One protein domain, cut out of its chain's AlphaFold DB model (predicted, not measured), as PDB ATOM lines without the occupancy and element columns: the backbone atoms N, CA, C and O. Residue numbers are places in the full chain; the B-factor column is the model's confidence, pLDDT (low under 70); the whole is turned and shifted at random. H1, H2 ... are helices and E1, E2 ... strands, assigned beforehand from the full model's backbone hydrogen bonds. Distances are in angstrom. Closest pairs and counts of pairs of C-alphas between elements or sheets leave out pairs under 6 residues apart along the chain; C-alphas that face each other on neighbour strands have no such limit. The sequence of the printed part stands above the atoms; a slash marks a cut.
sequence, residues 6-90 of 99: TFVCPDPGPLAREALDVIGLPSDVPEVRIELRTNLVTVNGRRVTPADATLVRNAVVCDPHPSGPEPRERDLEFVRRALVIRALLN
ATOM      1  N   THR A   6      34.664 -88.663  87.147       94.62
ATOM      2  CA  THR A   6      34.982 -88.574  88.573       94.62
ATOM      3  C   THR A   6      35.147 -87.113  88.948       94.62
ATOM      4  O   THR A   6      35.916 -86.388  88.323       94.62
ATOM      5  N   PHE A   7      34.411 -86.696  89.968       95.69
ATOM      6  CA  PHE A   7      34.556 -85.404  90.620       95.69
ATOM      7  C   PHE A   7      35.065 -85.644  92.039       95.69
ATOM      8  O   PHE A   7      34.548 -86.519  92.734       95.69
ATOM      9  N   VAL A   8      36.071 -84.882  92.461       96.19
ATOM     10  CA  VAL A   8      36.630 -84.947  93.815       96.19
ATOM     11  C   VAL A   8      36.753 -83.530  94.346       96.19
ATOM     12  O   VAL A   8      37.316 -82.672  93.666       96.19
ATOM     13  N   CYS A   9      36.250 -83.303  95.554       94.56
ATOM     14  CA  CYS A   9      36.476 -82.084  96.312       94.56
ATOM     15  C   CYS A   9      37.050 -82.447  97.685       94.56
ATOM     16  O   CYS A   9      36.344 -83.088  98.468       94.56
ATOM     17  N   PRO A  10      38.303 -82.066  97.984       94.75
ATOM     18  CA  PRO A  10      38.819 -82.136  99.344       94.75
ATOM     19  C   PRO A  10      38.142 -81.078 100.224       94.75
ATOM     20  O   PRO A  10      37.650 -80.076  99.706       94.75
ATOM     21  N   ASP A  11      38.122 -81.319 101.535       93.31
ATOM     22  CA  ASP A  11      37.682 -80.375 102.570       93.31
ATOM     23  C   ASP A  11      36.324 -79.707 102.268       93.31
ATOM     24  O   ASP A  11      36.240 -78.482 102.139       93.31
ATOM     25  N   PRO A  12      35.238 -80.497 102.136       94.25
ATOM     26  CA  PRO A  12      33.925 -79.971 101.780       94.25
ATOM     27  C   PRO A  12      33.432 -78.944 102.805       94.25
ATOM     28  O   PRO A  12      33.544 -79.149 104.025       94.25
ATOM     29  N   GLY A  13      32.853 -77.857 102.295       95.19
ATOM     30  CA  GLY A  13      32.295 -76.785 103.104       95.19
ATOM     31  C   GLY A  13      30.921 -77.128 103.697       95.19
ATOM     32  O   GLY A  13      30.425 -78.253 103.566       95.19
ATOM     33  N   PRO A  14      30.308 -76.174 104.418       95.62
ATOM     34  CA  PRO A  14      29.074 -76.411 105.161       95.62
ATOM     35  C   PRO A  14      27.902 -76.892 104.299       95.62
ATOM     36  O   PRO A  14      27.146 -77.758 104.734       95.62
ATOM     37  N   LEU A  15      27.752 -76.369 103.082       96.62
ATOM     38  CA  LEU A  15      26.623 -76.688 102.215       96.62
ATOM     39  C   LEU A  15      26.758 -78.099 101.637       96.62
ATOM     40  O   LEU A  15      25.773 -78.835 101.575       96.62
ATOM     41  N   ALA A  16      27.970 -78.517 101.260       97.38
ATOM     42  CA  ALA A  16      28.231 -79.898 100.866       97.38
ATOM     43  C   ALA A  16      27.990 -80.885 102.015       97.38
ATOM     44  O   ALA A  16      27.438 -81.962 101.786       97.38
ATOM     45  N   ARG A  17      28.369 -80.522 103.245       97.75
ATOM     46  CA  ARG A  17      28.115 -81.344 104.440       97.75
ATOM     47  C   ARG A  17      26.620 -81.509 104.696       97.75
ATOM     48  O   ARG A  17      26.158 -82.638 104.832       97.75
ATOM     49  N   GLU A  18      25.859 -80.418 104.629       97.50
ATOM     50  CA  GLU A  18      24.394 -80.457 104.695       97.50
ATOM     51  C   GLU A  18      23.807 -81.332 103.575       97.50
ATOM     52  O   GLU A  18      22.922 -82.151 103.819       97.50
ATOM     53  N   ALA A  19      24.340 -81.230 102.353       97.94
ATOM     54  CA  ALA A  19      23.911 -82.059 101.232       97.94
ATOM     55  C   ALA A  19      24.112 -83.557 101.481       97.94
ATOM     56  O   ALA A  19      23.254 -84.343 101.087       97.94
ATOM     57  N   LEU A  20      25.214 -83.956 102.125       97.88
ATOM     58  CA  LEU A  20      25.463 -85.346 102.513       97.88
ATOM     59  C   LEU A  20      24.466 -85.814 103.578       97.88
ATOM     60  O   LEU A  20      23.888 -86.893 103.425       97.88
ATOM     61  N   ASP A  21      24.206 -84.986 104.593       96.62
ATOM     62  CA  ASP A  21      23.252 -85.299 105.660       96.62
ATOM     63  C   ASP A  21      21.839 -85.526 105.107       96.62
ATOM     64  O   ASP A  21      21.209 -86.546 105.399       96.62
ATOM     65  N   VAL A  22      21.339 -84.628 104.245       96.31
ATOM     66  CA  VAL A  22      19.960 -84.727 103.726       96.31
ATOM     67  C   VAL A  22      19.735 -85.936 102.818       96.31
ATOM     68  O   VAL A  22      18.589 -86.355 102.650       96.31
ATOM     69  N   ILE A  23      20.795 -86.520 102.248       95.25
ATOM     70  CA  ILE A  23      20.719 -87.770 101.472       95.25
ATOM     71  C   ILE A  23      21.078 -89.014 102.305       95.25
ATOM     72  O   ILE A  23      21.131 -90.118 101.763       95.25
ATOM     73  N   GLY A  24      21.309 -88.859 103.615       95.06
ATOM     74  CA  GLY A  24      21.590 -89.957 104.545       95.06
ATOM     75  C   GLY A  24      23.011 -90.524 104.454       95.06
ATOM     76  O   GLY A  24      23.230 -91.703 104.754       95.06
ATOM     77  N   LEU A  25      23.979 -89.722 104.006       95.94
ATOM     78  CA  LEU A  25      25.396 -90.079 103.988       95.94
ATOM     79  C   LEU A  25      26.153 -89.396 105.137       95.94
ATOM     80  O   LEU A  25      25.730 -88.340 105.592       95.94
ATOM     81  N   PRO A  26      27.286 -89.958 105.604       96.50
ATOM     82  CA  PRO A  26      28.137 -89.272 106.574       96.50
ATOM     83  C   PRO A  26      28.601 -87.914 106.034       96.50
ATOM     84  O   PRO A  26      29.193 -87.866 104.953       96.50
ATOM     85  N   SER A  27      28.348 -86.839 106.781       95.25
ATOM     86  CA  SER A  27      28.748 -85.470 106.431       95.25
ATOM     87  C   SER A  27      30.127 -85.081 106.946       95.25
ATOM     88  O   SER A  27      30.777 -84.224 106.350       95.25
ATOM     89  N   ASP A  28      30.618 -85.717 108.013       95.56
ATOM     90  CA  ASP A  28      31.984 -85.498 108.486       95.56
ATOM     91  C   ASP A  28      32.986 -86.364 107.721       95.56
ATOM     92  O   ASP A  28      33.379 -87.452 108.145       95.56
ATOM     93  N   VAL A  29      33.336 -85.895 106.525       95.81
ATOM     94  CA  VAL A  29      34.237 -86.582 105.599       95.81
ATOM     95  C   VAL A  29      35.363 -85.652 105.146       95.81
ATOM     96  O   VAL A  29      35.137 -84.453 104.970       95.81
ATOM     97  N   PRO A  30      36.575 -86.188 104.921       96.25
ATOM     98  CA  PRO A  30      37.706 -85.393 104.444       96.25
ATOM     99  C   PRO A  30      37.579 -85.013 102.961       96.25
ATOM    100  O   PRO A  30      38.217 -84.071 102.504       96.25
ATOM    101  N   GLU A  31      36.766 -85.740 102.190       97.31
ATOM    102  CA  GLU A  31      36.505 -85.438 100.785       97.31
ATOM    103  C   GLU A  31      35.085 -85.836 100.372       97.31
ATOM    104  O   GLU A  31      34.475 -86.756 100.926       97.31
ATOM    105  N   VAL A  32      34.585 -85.160  99.340       98.00
ATOM    106  CA  VAL A  32      33.437 -85.594  98.544       98.00
ATOM    107  C   VAL A  32      33.946 -86.138  97.217       98.00
ATOM    108  O   VAL A  32      34.556 -85.416  96.429       98.00
ATOM    109  N   ARG A  33      33.645 -87.405  96.937       98.25
ATOM    110  CA  ARG A  33      33.961 -88.091  95.683       98.25
ATOM    111  C   ARG A  33      32.685 -88.557  95.006       98.25
ATOM    112  O   ARG A  33      31.964 -89.384  95.557       98.25
ATOM    113  N   ILE A  34      32.433 -88.066  93.798       98.06
ATOM    114  CA  ILE A  34      31.289 -88.457  92.972       98.06
ATOM    115  C   ILE A  34      31.810 -89.232  91.767       98.06
ATOM    116  O   ILE A  34      32.584 -88.690  90.975       98.06
ATOM    117  N   GLU A  35      31.385 -90.483  91.609       97.00
ATOM    118  CA  GLU A  35      31.722 -91.292  90.437       97.00
ATOM    119  C   GLU A  35      30.469 -91.561  89.606       97.00
ATOM    120  O   GLU A  35      29.441 -92.019  90.108       97.00
ATOM    121  N   LEU A  36      30.581 -91.304  88.308       93.62
ATOM    122  CA  LEU A  36      29.577 -91.598  87.297       93.62
ATOM    123  C   LEU A  36      30.113 -92.742  86.442       93.62
ATOM    124  O   LEU A  36      31.173 -92.625  85.826       93.62
ATOM    125  N   ARG A  37      29.387 -93.855  86.415       90.12
ATOM    126  CA  ARG A  37      29.618 -94.991  85.517       90.12
ATOM    127  C   ARG A  37      28.335 -95.261  84.742       90.12
ATOM    128  O   ARG A  37      27.257 -94.893  85.200       90.12
ATOM    129  N   THR A  38      28.431 -95.961  83.612       83.19
ATOM    130  CA  THR A  38      27.338 -96.169  82.636       83.19
ATOM    131  C   THR A  38      25.958 -96.515  83.228       83.19
ATOM    132  O   THR A  38      24.962 -96.153  82.620       83.19
ATOM    133  N   ASN A  39      25.874 -97.156  84.404       86.69
ATOM    134  CA  ASN A  39      24.611 -97.441  85.110       86.69
ATOM    135  C   ASN A  39      24.696 -97.270  86.643       86.69
ATOM    136  O   ASN A  39      23.901 -97.851  87.386       86.69
ATOM    137  N   LEU A  40      25.695 -96.540  87.143       92.50
ATOM    138  CA  LEU A  40      25.948 -96.415  88.576       92.50
ATOM    139  C   LEU A  40      26.439 -95.008  88.895       92.50
ATOM    140  O   LEU A  40      27.396 -94.537  88.289       92.50
ATOM    141  N   VAL A  41      25.808 -94.381  89.883       95.62
ATOM    142  CA  VAL A  41      26.274 -93.125  90.464       95.62
ATOM    143  C   VAL A  41      26.590 -93.373  91.927       95.62
ATOM    144  O   VAL A  41      25.751 -93.920  92.653       95.62
ATOM    145  N   THR A  42      27.798 -93.013  92.348       97.69
ATOM    146  CA  THR A  42      28.214 -93.096  93.748       97.69
ATOM    147  C   THR A  42      28.608 -91.730  94.287       97.69
ATOM    148  O   THR A  42      29.147 -90.898  93.561       97.69
ATOM    149  N   VAL A  43      28.354 -91.527  95.578       97.94
ATOM    150  CA  VAL A  43      28.930 -90.454  96.395       97.94
ATOM    151  C   VAL A  43      29.652 -91.133  97.552       97.94
ATOM    152  O   VAL A  43      29.056 -91.942  98.264       97.94
ATOM    153  N   ASN A  44      30.950 -90.875  97.702       97.44
ATOM    154  CA  ASN A  44      31.815 -91.499  98.709       97.44
ATOM    155  C   ASN A  44      31.699 -93.037  98.716       97.44
ATOM    156  O   ASN A  44      31.585 -93.676  99.761       97.44
ATOM    157  N   GLY A  45      31.658 -93.636  97.519       96.00
ATOM    158  CA  GLY A  45      31.543 -95.085  97.320       96.00
ATOM    159  C   GLY A  45      30.149 -95.679  97.574       96.00
ATOM    160  O   GLY A  45      29.940 -96.864  97.316       96.00
ATOM    161  N   ARG A  46      29.170 -94.887  98.030       97.50
ATOM    162  CA  ARG A  46      27.786 -95.335  98.242       97.50
ATOM    163  C   ARG A  46      26.919 -95.002  97.040       97.50
ATOM    164  O   ARG A  46      26.976 -93.894  96.520       97.50
ATOM    165  N   ARG A  47      26.107 -95.965  96.599       96.75
ATOM    166  CA  ARG A  47      25.173 -95.776  95.484       96.75
ATOM    167  C   ARG A  47      24.102 -94.757  95.862       96.75
ATOM    168  O   ARG A  47      23.461 -94.906  96.896       96.75
ATOM    169  N   VAL A  48      23.878 -93.787  94.984       96.00
ATOM    170  CA  VAL A  48      22.845 -92.753  95.133       96.00
ATOM    171  C   VAL A  48      22.073 -92.575  93.825       96.00
ATOM    172  O   VAL A  48      22.426 -93.159  92.794       96.00
ATOM    173  N   THR A  49      21.009 -91.774  93.847       94.62
ATOM    174  CA  THR A  49      20.336 -91.368  92.609       94.62
ATOM    175  C   THR A  49      21.160 -90.302  91.867       94.62
ATOM    176  O   THR A  49      21.920 -89.557  92.493       94.62
ATOM    177  N   PRO A  50      21.003 -90.155  90.536       93.69
ATOM    178  CA  PRO A  50      21.623 -89.046  89.806       93.69
ATOM    179  C   PRO A  50      21.226 -87.658  90.341       93.69
ATOM    180  O   PRO A  50      22.027 -86.724  90.289       93.69
ATOM    181  N   ALA A  51      20.006 -87.523  90.878       94.25
ATOM    182  CA  ALA A  51      19.522 -86.283  91.478       94.25
ATOM    183  C   ALA A  51      20.271 -85.951  92.779       94.25
ATOM    184  O   ALA A  51      20.743 -84.825  92.926       94.25
ATOM    185  N   ASP A  52      20.461 -86.932  93.666       96.69
ATOM    186  CA  ASP A  52      21.233 -86.760  94.906       96.69
ATOM    187  C   ASP A  52      22.693 -86.383  94.605       96.69
ATOM    188  O   ASP A  52      23.232 -85.446  95.188       96.69
ATOM    189  N   ALA A  53      23.328 -87.051  93.636       96.75
ATOM    190  CA  ALA A  53      24.694 -86.713  93.229       96.75
ATOM    191  C   ALA A  53      24.802 -85.292  92.649       96.75
ATOM    192  O   ALA A  53      25.774 -84.582  92.910       96.75
ATOM    193  N   THR A  54      23.798 -84.856  91.884       96.00
ATOM    194  CA  THR A  54      23.740 -83.487  91.349       96.00
ATOM    195  C   THR A  54      23.571 -82.462  92.468       96.00
ATOM    196  O   THR A  54      24.234 -81.426  92.444       96.00
ATOM    197  N   LEU A  55      22.730 -82.758  93.462       97.25
ATOM    198  CA  LEU A  55      22.535 -81.912  94.637       97.25
ATOM    199  C   LEU A  55      23.844 -81.733  95.412       97.25
ATOM    200  O   LEU A  55      24.250 -80.597  95.646       97.25
ATOM    201  N   VAL A  56      24.545 -82.832  95.714       97.94
ATOM    202  CA  VAL A  56      25.855 -82.794  96.387       97.94
ATOM    203  C   VAL A  56      26.871 -81.999  95.565       97.94
ATOM    204  O   VAL A  56      27.541 -81.123  96.102       97.94
ATOM    205  N   ARG A  57      26.964 -82.237  94.248       96.62
ATOM    206  CA  ARG A  57      27.886 -81.490  93.378       96.62
ATOM    207  C   ARG A  57      27.603 -79.989  93.395       96.62
ATOM    208  O   ARG A  57      28.535 -79.196  93.466       96.62
ATOM    209  N   ASN A  58      26.336 -79.595  93.296       96.62
ATOM    210  CA  ASN A  58      25.961 -78.185  93.293       96.62
ATOM    211  C   ASN A  58      26.218 -77.532  94.653       96.62
ATOM    212  O   ASN A  58      26.672 -76.394  94.684       96.62
ATOM    213  N   ALA A  59      25.988 -78.258  95.748       97.31
ATOM    214  CA  ALA A  59      26.318 -77.799  97.089       97.31
ATOM    215  C   ALA A  59      27.819 -77.551  97.255       97.31
ATOM    216  O   ALA A  59      28.195 -76.469  97.686       97.31
ATOM    217  N   VAL A  60      28.665 -78.478  96.791       95.56
ATOM    218  CA  VAL A  60      30.127 -78.302  96.779       95.56
ATOM    219  C   VAL A  60      30.550 -77.069  95.978       95.56
ATOM    220  O   VAL A  60      31.372 -76.286  96.434       95.56
ATOM    221  N   VAL A  61      29.999 -76.871  94.778       93.12
ATOM    222  CA  VAL A  61      30.347 -75.707  93.935       93.12
ATOM    223  C   VAL A  61      29.849 -74.388  94.541       93.12
ATOM    224  O   VAL A  61      30.376 -73.328  94.214       93.12
ATOM    225  N   CYS A  62      28.841 -74.448  95.409       95.56
ATOM    226  CA  CYS A  62      28.289 -73.298  96.112       95.56
ATOM    227  C   CYS A  62      28.884 -73.093  97.513       95.56
ATOM    228  O   CYS A  62      28.480 -72.154  98.198       95.56
ATOM    229  N   ASP A  63      29.814 -73.938  97.959       94.12
ATOM    230  CA  ASP A  63      30.549 -73.666  99.188       94.12
ATOM    231  C   ASP A  63      31.534 -72.502  98.980       94.12
ATOM    232  O   ASP A  63      32.154 -72.399  97.915       94.12
ATOM    233  N   PRO A  64      31.717 -71.619  99.981       85.19
ATOM    234  CA  PRO A  64      32.711 -70.554  99.903       85.19
ATOM    235  C   PRO A  64      34.118 -71.140  99.736       85.19
ATOM    236  O   PRO A  64      34.530 -71.994 100.521       85.19
ATOM    237  N   HIS A  65      34.878 -70.654  98.752       81.38
ATOM    238  CA  HIS A  65      36.239 -71.124  98.489       81.38
ATOM    239  C   HIS A  65      37.241 -69.956  98.506       81.38
ATOM    240  O   HIS A  65      37.042 -68.996  97.764       81.38
ATOM    241  N   PRO A  66      38.366 -70.032  99.252       78.44
ATOM    242  CA  PRO A  66      39.297 -68.904  99.424       78.44
ATOM    243  C   PRO A  66      39.893 -68.348  98.124       78.44
ATOM    244  O   PRO A  66      40.276 -67.185  98.050       78.44
ATOM    245  N   SER A  67      40.027 -69.206  97.113       79.69
ATOM    246  CA  SER A  67      40.618 -68.885  95.809       79.69
ATOM    247  C   SER A  67      39.642 -69.024  94.637       79.69
ATOM    248  O   SER A  67      40.060 -68.942  93.482       79.69
ATOM    249  N   GLY A  68      38.360 -69.275  94.918       76.31
ATOM    250  CA  GLY A  68      37.325 -69.456  93.901       76.31
ATOM    251  C   GLY A  68      36.510 -68.182  93.668       76.31
ATOM    252  O   GLY A  68      36.526 -67.275  94.499       76.31
ATOM    253  N   PRO A  69      35.786 -68.085  92.541       82.94
ATOM    254  CA  PRO A  69      34.749 -67.076  92.406       82.94
ATOM    255  C   PRO A  69      33.660 -67.328  93.452       82.94
ATOM    256  O   PRO A  69      33.233 -68.468  93.638       82.94
ATOM    257  N   GLU A  70      33.185 -66.262  94.090       88.50
ATOM    258  CA  GLU A  70      32.033 -66.352  94.983       88.50
ATOM    259  C   GLU A  70      30.805 -66.875  94.214       88.50
ATOM    260  O   GLU A  70      30.527 -66.406  93.097       88.50
ATOM    261  N   PRO A  71      30.059 -67.841  94.778       90.44
ATOM    262  CA  PRO A  71      28.836 -68.330  94.169       90.44
ATOM    263  C   PRO A  71      27.799 -67.210  94.093       90.44
ATOM    264  O   PRO A  71      27.679 -66.357  94.975       90.44
ATOM    265  N   ARG A  72      27.017 -67.198  93.012       92.94
ATOM    266  CA  ARG A  72      25.968 -66.190  92.841       92.94
ATOM    267  C   ARG A  72      24.848 -66.462  93.840       92.94
ATOM    268  O   ARG A  72      24.461 -67.609  94.046       92.94
ATOM    269  N   GLU A  73      24.249 -65.402  94.377       94.44
ATOM    270  CA  GLU A  73      23.154 -65.499  95.354       94.44
ATOM    271  C   GLU A  73      21.995 -66.385  94.869       94.44
ATOM    272  O   GLU A  73      21.481 -67.215  95.614       94.44
ATOM    273  N   ARG A  74      21.644 -66.284  93.584       94.69
ATOM    274  CA  ARG A  74      20.597 -67.112  92.972       94.69
ATOM    275  C   ARG A  74      20.925 -68.610  92.983       94.69
ATOM    276  O   ARG A  74      20.017 -69.427  93.121       94.69
ATOM    277  N   ASP A  75      22.196 -68.970  92.820       93.12
ATOM    278  CA  ASP A  75      22.630 -70.369  92.831       93.12
ATOM    279  C   ASP A  75      22.563 -70.919  94.265       93.12
ATOM    280  O   ASP A  75      22.030 -72.008  94.488       93.12
ATOM    281  N   LEU A  76      22.983 -70.115  95.251       95.50
ATOM    282  CA  LEU A  76      22.838 -70.429  96.676       95.50
ATOM    283  C   LEU A  76      21.371 -70.630  97.079       95.50
ATOM    284  O   LEU A  76      21.047 -71.608  97.750       95.50
ATOM    285  N   GLU A  77      20.476 -69.729  96.664       96.44
ATOM    286  CA  GLU A  77      19.039 -69.836  96.943       96.44
ATOM    287  C   GLU A  77      18.455 -71.125  96.352       96.44
ATOM    288  O   GLU A  77      17.732 -71.863  97.032       96.44
ATOM    289  N   PHE A  78      18.810 -71.432  95.102       95.88
ATOM    290  CA  PHE A  78      18.370 -72.648  94.430       95.88
ATOM    291  C   PHE A  78      18.830 -73.908  95.174       95.88
ATOM    292  O   PHE A  78      18.012 -74.794  95.439       95.88
ATOM    293  N   VAL A  79      20.113 -73.985  95.542       97.00
ATOM    294  CA  VAL A  79      20.664 -75.146  96.255       97.00
ATOM    295  C   VAL A  79      20.018 -75.300  97.627       97.00
ATOM    296  O   VAL A  79      19.548 -76.390  97.946       97.00
ATOM    297  N   ARG A  80      19.900 -74.223  98.409       97.19
ATOM    298  CA  ARG A  80      19.245 -74.267  99.728       97.19
ATOM    299  C   ARG A  80      17.806 -74.758  99.633       97.19
ATOM    300  O   ARG A  80      17.387 -75.612 100.409       97.19
ATOM    301  N   ARG A  81      17.049 -74.280  98.645       97.44
ATOM    302  CA  ARG A  81      15.679 -74.754  98.421       97.44
ATOM    303  C   ARG A  81      15.641 -76.240  98.057       97.44
ATOM    304  O   ARG A  81      14.763 -76.954  98.536       97.44
ATOM    305  N   ALA A  82      16.575 -76.709  97.231       96.88
ATOM    306  CA  ALA A  82      16.674 -78.120  96.871       96.88
ATOM    307  C   ALA A  82      17.027 -79.006  98.080       96.88
ATOM    308  O   ALA A  82      16.424 -80.069  98.232       96.88
ATOM    309  N   LEU A  83      17.926 -78.552  98.963       96.50
ATOM    310  CA  LEU A  83      18.263 -79.227 100.223       96.50
ATOM    311  C   LEU A  83      17.036 -79.365 101.129       96.50
ATOM    312  O   LEU A  83      16.718 -80.473 101.557       96.50
ATOM    313  N   VAL A  84      16.286 -78.275 101.333       96.62
ATOM    314  CA  VAL A  84      15.047 -78.283 102.131       96.62
ATOM    315  C   VAL A  84      14.027 -79.269 101.563       96.62
ATOM    316  O   VAL A  84      13.491 -80.096 102.297       96.62
ATOM    317  N   ILE A  85      13.768 -79.222 100.252       95.25
ATOM    318  CA  ILE A  85      12.835 -80.158  99.606       95.25
ATOM    319  C   ILE A  85      13.314 -81.597  99.802       95.25
ATOM    320  O   ILE A  85      12.515 -82.465 100.150       95.25
ATOM    321  N   ARG A  86      14.610 -81.866  99.604       94.38
ATOM    322  CA  ARG A  86      15.142 -83.219  99.751       94.38
ATOM    323  C   ARG A  86      15.014 -83.728 101.181       94.38
ATOM    324  O   ARG A  86      14.605 -84.873 101.343       94.38
ATOM    325  N   ALA A  87      15.300 -82.889 102.174       92.56
ATOM    326  CA  ALA A  87      15.141 -83.211 103.588       92.56
ATOM    327  C   ALA A  87      13.683 -83.564 103.928       92.56
ATOM    328  O   ALA A  87      13.433 -84.590 104.554       92.56
ATOM    329  N   LEU A  88      12.716 -82.780 103.433       92.50
ATOM    330  CA  LEU A  88      11.283 -83.051 103.615       92.50
ATOM    331  C   LEU A  88      10.837 -84.366 102.958       92.50
ATOM    332  O   LEU A  88       9.950 -85.045 103.467       92.50
ATOM    333  N   LEU A  89      11.452 -84.742 101.836       87.69
ATOM    334  CA  LEU A  89      11.193 -86.018 101.165       87.69
ATOM    335  C   LEU A  89      11.947 -87.198 101.797       87.69
ATOM    336  O   LEU A  89      11.619 -88.344 101.507       87.69
ATOM    337  N   ASN A  90      12.966 -86.935 102.620       75.38
ATOM    338  CA  ASN A  90      13.770 -87.953 103.296       75.38
ATOM    339  C   ASN A  90      13.288 -88.246 104.726       75.38
ATOM    340  O   ASN A  90      14.018 -88.861 105.501       75.38
TER     341      ASN A  90
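This is residues 6 to 90 of the 99 residues of an uncharacterized protein of Methylorubrum extorquens (UniProt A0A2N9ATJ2). A small antiparallel sheet, in order E1, E2, E3, has H2 slantwise over one face; H1 and H3 pack on H2 in a triangle, H3 away from the sheet. The 85 printed residues, of mixed class, include three named helices and three named strands: E1 H1 E2 E3 H2 H3. The whole is compact, radius of gyration of the C-alphas 12.2 A, spans 33 by 29 by 24 A.

E1, residues 6 to 10, begins at C-alpha 6 (34.982, -88.574, 88.573). H1 is residues 14 to 22, E2 31 to 37, E3 40 to 43, H2 50 to 61. H3, residues 73 to 89, 24.5 A long, ends at C-alpha 89 (11.193, -86.018, 101.165).

Within hydrogen-bond range are N 7 and O 34 of E1 and E2, 2.9 A, and N 37 and O 40 of the hairpin E2 and E3, 2.8 A. H2 is on the sheet, height 9.3 A; H1 only grazes it. H1 touches H2 at Ala 16 and Ala 59, closest C-alphas 4.7 A, opposite ways at a shallow tilt of 19 degrees. H3 touches H2 with residues 79 to 83 alone, closest C-alphas Ala 59 and Val 79, 6.3 A. In H1, H2 and H3 every O i to N i+4 pair is within hydrogen-bond range.

The printed part has no cut; the H2 to H3 link is long. No printed residue is under 70 in pLDDT.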